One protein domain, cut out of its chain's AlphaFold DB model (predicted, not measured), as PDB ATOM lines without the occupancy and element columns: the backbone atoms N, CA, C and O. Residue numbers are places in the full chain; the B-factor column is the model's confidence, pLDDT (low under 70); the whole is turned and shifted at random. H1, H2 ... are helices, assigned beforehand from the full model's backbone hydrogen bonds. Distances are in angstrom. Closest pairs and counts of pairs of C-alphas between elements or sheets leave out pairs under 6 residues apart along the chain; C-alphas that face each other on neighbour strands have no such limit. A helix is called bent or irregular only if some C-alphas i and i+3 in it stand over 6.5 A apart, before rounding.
ATOM      1  N   GLN A   2     175.517 215.450 186.613       36.56
ATOM      2  CA  GLN A   2     176.941 215.211 186.891       36.56
ATOM      3  C   GLN A   2     177.395 216.154 188.010       36.56
ATOM      4  O   GLN A   2     177.395 217.367 187.835       36.56
ATOM      5  N   VAL A   3     177.777 215.604 189.162       40.44
ATOM      6  CA  VAL A   3     178.480 216.372 190.198       40.44
ATOM      7  C   VAL A   3     179.942 216.437 189.771       40.44
ATOM      8  O   VAL A   3     180.659 215.442 189.867       40.44
ATOM      9  N   ILE A   4     180.370 217.579 189.237       44.41
ATOM     10  CA  ILE A   4     181.770 217.812 188.875       44.41
ATOM     11  C   ILE A   4     182.476 218.361 190.116       44.41
ATOM     12  O   ILE A   4     182.479 219.565 190.360       44.41
ATOM     13  N   VAL A   5     183.075 217.480 190.915       52.06
ATOM     14  CA  VAL A   5     184.042 217.911 191.935       52.06
ATOM     15  C   VAL A   5     185.349 218.255 191.213       52.06
ATOM     16  O   VAL A   5     185.830 217.477 190.386       52.06
ATOM     17  N   LYS A   6     185.917 219.441 191.475       57.66
ATOM     18  CA  LYS A   6     187.169 219.881 190.839       57.66
ATOM     19  C   LYS A   6     188.309 218.912 191.194       57.66
ATOM     20  O   LYS A   6     188.456 218.532 192.354       57.66
ATOM     21  N   LYS A   7     189.141 218.555 190.205       61.12
ATOM     22  CA  LYS A   7     190.272 217.612 190.361       61.12
ATOM     23  C   LYS A   7     191.168 217.891 191.585       61.12
ATOM     24  O   LYS A   7     191.446 216.930 192.300       61.12
ATOM     25  N   PRO A   8     191.580 219.147 191.875       62.22
ATOM     26  CA  PRO A   8     192.485 219.417 192.996       62.22
ATOM     27  C   PRO A   8     191.857 219.088 194.355       62.22
ATOM     28  O   PRO A   8     192.532 218.578 195.242       62.22
ATOM     29  N   THR A   9     190.546 219.300 194.502       75.00
ATOM     30  CA  THR A   9     189.814 219.028 195.747       75.00
ATOM     31  C   THR A   9     189.708 217.529 196.026       75.00
ATOM     32  O   THR A   9     189.889 217.109 197.163       75.00
ATOM     33  N   ILE A  10     189.480 216.704 194.994       81.06
ATOM     34  CA  ILE A  10     189.466 215.237 195.142       81.06
ATOM     35  C   ILE A  10     190.839 214.744 195.606       81.06
ATOM     36  O   ILE A  10     190.922 213.974 196.559       81.06
ATOM     37  N   CYS A  11     191.911 215.200 194.951       83.94
ATOM     38  CA  CYS A  11     193.264 214.774 195.294       83.94
ATOM     39  C   CYS A  11     193.655 215.195 196.719       83.94
ATOM     40  O   CYS A  11     194.251 214.389 197.426       83.94
ATOM     41  N   SER A  12     193.298 216.412 197.148       84.56
ATOM     42  CA  SER A  12     193.549 216.887 198.518       84.56
ATOM     43  C   SER A  12     192.838 216.015 199.549       84.56
ATOM     44  O   SER A  12     193.483 215.489 200.444       84.56
ATOM     45  N   ASN A  13     191.540 215.761 199.366       90.38
ATOM     46  CA  ASN A  13     190.770 214.958 200.315       90.38
ATOM     47  C   ASN A  13     191.299 213.519 200.420       90.38
ATOM     48  O   ASN A  13     191.352 212.953 201.508       90.38
ATOM     49  N   ILE A  14     191.702 212.914 199.295       92.31
ATOM     50  CA  ILE A  14     192.332 211.588 199.318       92.31
ATOM     51  C   ILE A  14     193.697 211.663 200.014       92.31
ATOM     52  O   ILE A  14     193.994 210.793 200.824       92.31
ATOM     53  N   SER A  15     194.502 212.694 199.742       90.38
ATOM     54  CA  SER A  15     195.791 212.908 200.414       90.38
ATOM     55  C   SER A  15     195.624 213.000 201.933       90.38
ATOM     56  O   SER A  15     196.375 212.353 202.653       90.38
ATOM     57  N   ASP A  16     194.614 213.714 202.431       91.81
ATOM     58  CA  ASP A  16     194.346 213.833 203.872       91.81
ATOM     59  C   ASP A  16     194.003 212.469 204.497       91.81
ATOM     60  O   ASP A  16     194.523 212.105 205.554       91.81
ATOM     61  N   MET A  33     210.685 226.031 194.719       90.19
ATOM     62  CA  MET A  33     211.227 225.789 193.376       90.19
ATOM     63  C   MET A  33     210.166 225.341 192.357       90.19
ATOM     64  O   MET A  33     209.446 224.358 192.580       90.19
ATOM     65  N   SER A  34     210.176 225.979 191.183       93.00
ATOM     66  CA  SER A  34     209.420 225.546 190.004       93.00
ATOM     67  C   SER A  34     209.898 224.178 189.498       93.00
ATOM     68  O   SER A  34     210.969 223.680 189.863       93.00
ATOM     69  N   ARG A  35     209.107 223.539 188.632       92.81
ATOM     70  CA  ARG A  35     209.472 222.243 188.037       92.81
ATOM     71  C   ARG A  35     210.714 222.365 187.160       92.81
ATOM     72  O   ARG A  35     211.595 221.515 187.229       92.81
ATOM     73  N   GLU A  36     210.820 223.450 186.408       95.81
ATOM     74  CA  GLU A  36     211.964 223.777 185.559       95.81
ATOM     75  C   GLU A  36     213.224 223.959 186.410       95.81
ATOM     76  O   GLU A  36     214.264 223.385 186.096       95.81
ATOM     77  N   GLN A  37     213.120 224.669 187.539       97.00
ATOM     78  CA  GLN A  37     214.230 224.824 188.486       97.00
ATOM     79  C   GLN A  37     214.667 223.479 189.082       97.00
ATOM     80  O   GLN A  37     215.866 223.218 189.194       97.00
ATOM     81  N   LYS A  38     213.718 222.590 189.411       96.38
ATOM     82  CA  LYS A  38     214.029 221.221 189.860       96.38
ATOM     83  C   LYS A  38     214.762 220.426 188.779       96.38
ATOM     84  O   LYS A  38     215.746 219.772 189.103       96.38
ATOM     85  N   VAL A  39     214.326 220.509 187.518       98.25
ATOM     86  CA  VAL A  39     215.001 219.842 186.389       98.25
ATOM     87  C   VAL A  39     216.445 220.322 186.265       98.25
ATOM     88  O   VAL A  39     217.345 219.491 186.229       98.25
ATOM     89  N   GLN A  40     216.691 221.634 186.265       98.50
ATOM     90  CA  GLN A  40     218.055 222.163 186.144       98.50
ATOM     91  C   GLN A  40     218.946 221.729 187.311       98.50
ATOM     92  O   GLN A  40     220.066 221.264 187.105       98.50
ATOM     93  N   LYS A  41     218.427 221.804 188.543       98.25
ATOM     94  CA  LYS A  41     219.176 221.396 189.734       98.25
ATOM     95  C   LYS A  41     219.506 219.900 189.731       98.25
ATOM     96  O   LYS A  41     220.633 219.525 190.033       98.25
ATOM     97  N   ILE A  42     218.544 219.046 189.378       98.44
ATOM     98  CA  ILE A  42     218.771 217.597 189.277       98.44
ATOM     99  C   ILE A  42     219.761 217.289 188.151       98.44
ATOM    100  O   ILE A  42     220.639 216.460 188.354       98.44
ATOM    101  N   ALA A  43     219.660 217.957 186.996       98.81
ATOM    102  CA  ALA A  43     220.578 217.745 185.879       98.81
ATOM    103  C   ALA A  43     222.025 218.063 186.275       98.81
ATOM    104  O   ALA A  43     222.908 217.264 185.997       98.81
ATOM    105  N   SER A  44     222.257 219.165 186.995       98.69
ATOM    106  CA  SER A  44     223.586 219.480 187.534       98.69
ATOM    107  C   SER A  44     224.102 218.368 188.453       98.69
ATOM    108  O   SER A  44     225.198 217.872 188.236       98.69
ATOM    109  N   HIS A  45     223.298 217.886 189.406       98.75
ATOM    110  CA  HIS A  45     223.713 216.774 190.270       98.75
ATOM    111  C   HIS A  45     223.956 215.465 189.507       98.75
ATOM    112  O   HIS A  45     224.832 214.694 189.877       98.75
ATOM    113  N   MET A  46     223.189 215.196 188.450       98.69
ATOM    114  CA  MET A  46     223.406 214.013 187.623       98.69
ATOM    115  C   MET A  46     224.692 214.106 186.807       98.69
ATOM    116  O   MET A  46     225.330 213.078 186.625       98.69
ATOM    117  N   ALA A  47     225.079 215.295 186.337       98.75
ATOM    118  CA  ALA A  47     226.362 215.489 185.666       98.75
ATOM    119  C   ALA A  47     227.513 215.137 186.615       98.75
ATOM    120  O   ALA A  47     228.295 214.249 186.293       98.75
ATOM    121  N   GLU A  48     227.501 215.697 187.829       98.81
ATOM    122  CA  GLU A  48     228.491 215.389 188.871       98.81
ATOM    123  C   GLU A  48     228.561 213.886 189.169       98.81
ATOM    124  O   GLU A  48     229.646 213.329 189.292       98.81
ATOM    125  N   ILE A  49     227.415 213.194 189.252       98.75
ATOM    126  CA  ILE A  49     227.385 211.738 189.469       98.75
ATOM    127  C   ILE A  49     228.049 210.988 188.309       98.75
ATOM    128  O   ILE A  49     228.800 210.051 188.560       98.75
ATOM    129  N   LEU A  50     227.757 211.352 187.057       98.62
ATOM    130  CA  LEU A  50     228.314 210.667 185.887       98.62
ATOM    131  C   LEU A  50     229.816 210.934 185.738       98.62
ATOM    132  O   LEU A  50     230.566 209.997 185.486       98.62
ATOM    133  N   GLU A  51     230.260 212.170 185.954       98.50
ATOM    134  CA  GLU A  51     231.682 212.531 185.962       98.50
ATOM    135  C   GLU A  51     232.427 211.841 187.112       98.50
ATOM    136  O   GLU A  51     233.525 211.334 186.915       98.50
ATOM    137  N   THR A  52     231.803 211.717 188.290       98.69
ATOM    138  CA  THR A  52     232.347 210.931 189.418       98.69
ATOM    139  C   THR A  52     232.488 209.439 189.084       98.69
ATOM    140  O   THR A  52     233.271 208.737 189.716       98.69
ATOM    141  N   LEU A  53     231.730 208.936 188.104       98.62
ATOM    142  CA  LEU A  53     231.859 207.580 187.559       98.62
ATOM    143  C   LEU A  53     232.839 207.515 186.369       98.62
ATOM    144  O   LEU A  53     232.825 206.525 185.637       98.62
ATOM    145  N   ASP A  54     233.649 208.559 186.163       98.56
ATOM    146  CA  ASP A  54     234.631 208.707 185.083       98.56
ATOM    147  C   ASP A  54     234.025 208.673 183.663       98.56
ATOM    148  O   ASP A  54     234.694 208.315 182.690       98.56
ATOM    149  N   LEU A  55     232.745 209.043 183.511       98.38
ATOM    150  CA  LEU A  55     232.097 209.146 182.200       98.38
ATOM    151  C   LEU A  55     232.408 210.492 181.529       98.38
ATOM    152  O   LEU A  55     232.147 211.552 182.095       98.38
ATOM    153  N   ASP A  56     232.892 210.449 180.285       98.19
ATOM    154  CA  ASP A  56     233.202 211.647 179.496       98.19
ATOM    155  C   ASP A  56     231.935 212.289 178.911       98.19
ATOM    156  O   ASP A  56     231.427 211.883 177.864       98.19
ATOM    157  N   LEU A  57     231.429 213.338 179.563       98.00
ATOM    158  CA  LEU A  57     230.256 214.081 179.090       98.00
ATOM    159  C   LEU A  57     230.516 214.920 177.824       98.00
ATOM    160  O   LEU A  57     229.580 215.530 177.301       98.00
ATOM    161  N   ASN A  58     231.735 214.929 177.274       97.62
ATOM    162  CA  ASN A  58     231.967 215.452 175.929       97.62
ATOM    163  C   ASN A  58     231.484 214.486 174.838       97.62
ATOM    164  O   ASN A  58     231.208 214.947 173.727       97.62
ATOM    165  N   ASP A  59     231.316 213.194 175.134       98.31
ATOM    166  CA  ASP A  59     230.776 212.215 174.190       98.31
ATOM    167  C   ASP A  59     229.314 212.538 173.831       98.31
ATOM    168  O   ASP A  59     228.454 212.732 174.698       98.31
ATOM    169  N   GLU A  60     229.012 212.594 172.530       97.19
ATOM    170  CA  GLU A  60     227.695 212.999 172.024       97.19
ATOM    171  C   GLU A  60     226.546 212.106 172.521       97.19
ATOM    172  O   GLU A  60     225.421 212.582 172.684       97.19
ATOM    173  N   SER A  61     226.806 210.826 172.807       97.94
ATOM    174  CA  SER A  61     225.771 209.885 173.242       97.94
ATOM    175  C   SER A  61     225.282 210.168 174.667       97.94
ATOM    176  O   SER A  61     224.085 210.011 174.962       97.94
ATOM    177  N   ILE A  62     226.171 210.639 175.550       97.94
ATOM    178  CA  ILE A  62     225.889 210.804 176.983       97.94
ATOM    179  C   ILE A  62     225.914 212.251 177.479       97.94
ATOM    180  O   ILE A  62     225.402 212.487 178.575       97.94
ATOM    181  N   ARG A  63     226.370 213.216 176.667       98.25
ATOM    182  CA  ARG A  63     226.369 214.659 176.979       98.25
ATOM    183  C   ARG A  63     225.037 215.159 177.543       98.25
ATOM    184  O   ARG A  63     225.000 215.863 178.546       98.25
ATOM    185  N   ASP A  64     223.924 214.739 176.940       98.38
ATOM    186  CA  ASP A  64     222.576 215.155 177.351       98.38
ATOM    187  C   ASP A  64     221.916 214.220 178.384       98.38
ATOM    188  O   ASP A  64     220.781 214.464 178.812       98.38
ATOM    189  N   THR A  65     222.588 213.145 178.816       98.75
ATOM    190  CA  THR A  65     222.053 212.203 179.817       98.75
ATOM    191  C   THR A  65     221.615 212.894 181.110       98.75
ATOM    192  O   THR A  65     220.495 212.606 181.544       98.75
ATOM    193  N   PRO A  66     222.381 213.831 181.708       98.81
ATOM    194  CA  PRO A  66     221.947 214.508 182.929       98.81
ATOM    195  C   PRO A  66     220.587 215.202 182.777       98.81
ATOM    196  O   PRO A  66     219.698 215.057 183.621       98.81
ATOM    197  N   MET A  67     220.384 215.889 181.649       98.69
ATOM    198  CA  MET A  67     219.130 216.572 181.334       98.69
ATOM    199  C   MET A  67     217.985 215.583 181.087       98.69
ATOM    200  O   MET A  67     216.866 215.804 181.559       98.69
ATOM    201  N   ARG A  68     218.247 214.481 180.370       98.69
ATOM    202  CA  ARG A  68     217.253 213.420 180.138       98.69
ATOM    203  C   ARG A  68     216.794 212.789 181.452       98.69
ATOM    204  O   ARG A  68     215.592 212.692 181.674       98.69
ATOM    205  N   VAL A  69     217.722 212.442 182.350       98.69
ATOM    206  CA  VAL A  69     217.402 211.863 183.667       98.69
ATOM    207  C   VAL A  69     216.593 212.843 184.517       98.69
ATOM    208  O   VAL A  69     215.584 212.465 185.112       98.69
ATOM    209  N   ALA A  70     216.972 214.122 184.533       98.69
ATOM    210  CA  ALA A  70     216.246 215.132 185.294       98.69
ATOM    211  C   ALA A  70     214.805 215.334 184.794       98.69
ATOM    212  O   ALA A  70     213.867 215.372 185.596       98.69
ATOM    213  N   LYS A  71     214.609 215.419 183.471       98.56
ATOM    214  CA  LYS A  71     213.271 215.494 182.860       98.56
ATOM    215  C   LYS A  71     212.458 214.236 183.153       98.56
ATOM    216  O   LYS A  71     211.311 214.365 183.572       98.56
ATOM    217  N   MET A  72     213.066 213.059 183.024       98.62
ATOM    218  CA  MET A  72     212.442 211.775 183.340       98.62
ATOM    219  C   MET A  72     211.940 211.740 184.792       98.62
ATOM    220  O   MET A  72     210.790 211.387 185.038       98.62
ATOM    221  N   TYR A  73     212.746 212.161 185.771       98.44
ATOM    222  CA  TYR A  73     212.312 212.197 187.172       98.44
ATOM    223  C   TYR A  73     211.186 213.196 187.420       98.44
ATOM    224  O   TYR A  73     210.167 212.838 188.009       98.44
ATOM    225  N   VAL A  74     211.342 214.443 186.976       96.62
ATOM    226  CA  VAL A  74     210.384 215.500 187.321       96.62
ATOM    227  C   VAL A  74     209.082 215.344 186.537       96.62
ATOM    228  O   VAL A  74     208.001 215.452 187.119       96.62
ATOM    229  N   ASN A  75     209.166 215.098 185.229       96.12
ATOM    230  CA  ASN A  75     208.042 215.187 184.292       96.12
ATOM    231  C   ASN A  75     207.388 213.852 183.952       96.12
ATOM    232  O   ASN A  75     206.250 213.860 183.492       96.12
ATOM    233  N   GLU A  76     208.057 212.728 184.211       97.62
ATOM    234  CA  GLU A  76     207.568 211.416 183.789       97.62
ATOM    235  C   GLU A  76     207.380 210.493 184.995       97.62
ATOM    236  O   GLU A  76     206.262 210.357 185.495       97.62
ATOM    237  N   LEU A  77     208.459 209.884 185.496       98.12
ATOM    238  CA  LEU A  77     208.412 208.807 186.485       98.12
ATOM    239  C   LEU A  77     207.790 209.226 187.813       98.12
ATOM    240  O   LEU A  77     207.118 208.401 188.423       98.12
TER     241      LEU A  77
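This is residues 2 to 16 and 33 to 77 of the 210 residues of the protein "GTP cyclohydrolase 1" of Oxytricha trifallax (UniProt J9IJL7). A helical hairpin, made of the long helix H2 and the shorter H3 folded back on it at a slant with a long loop joining them, forms the body; a separate short helix, H1, with a tail of residues 2 to 6, stands free beyond the end where H2 begins and H3 ends. The printed part has 60 residues with three named helices, in the order H1, H2, H3 along the chain, and no named strand; the class is all helix. The whole is extended, with a radius of gyration of the C-alphas of 17.8 A. It is a rod in outline, with spans of 56 by 21 by 16 A, and the detached H1 stretch adds to its length: the body without residues 2 to 16 spans 30 by 16 by 15 A.

The longest helix is H2, residues 35 to 52, which runs 25.6 A from C-alpha 35 at (209.472, 222.243, 188.037) to C-alpha 52 at (232.347, 210.931, 189.418). H3 is residues 65 to 77, 15.6 A from first to last C-alpha, and ends with C-alpha 77 at (208.412, 208.807, 186.485). H3 is irregular: C-alphas 74 and 77 are 7.0 A apart, against about 5 A in a regular helix. H1 is residues 7 to 16, 14.6 A long, and begins with C-alpha 7 at (190.272, 217.612, 190.361).

H2 and H3 touch, with 23 pairs of C-alphas within 8 A. Their closest C-alphas are those of Ala 43 and Pro 66, 4.6 A apart, and their centres are 9.2 A apart. Their lines stand at a steep tilt of 44 degrees, and they run opposite ways, as a helical hairpin. H1 is apart from H2 and from H3. In H1 and H2 every O i to N i+4 pair is within hydrogen-bond range, and in H3 8 of 9 are.

The two C-alphas farthest apart are those of Gln 2 and Asp 54, at 58.1 A, while the C-alphas of the first and last printed residues, Gln 2 and Leu 77, are 32.1 A apart. Residues 17 to 32 are not printed, and across this cut C-alphas 16 and 33 are 23.2 A apart. The link from H1 to H2 runs across the cut; the link from H2 to H3, residues 53 to 64, is long. The mean pLDDT of the printed part is 90.7, and confidence is low, under 70, at residues 2 to 8, of which 7 and 8 belong to H1.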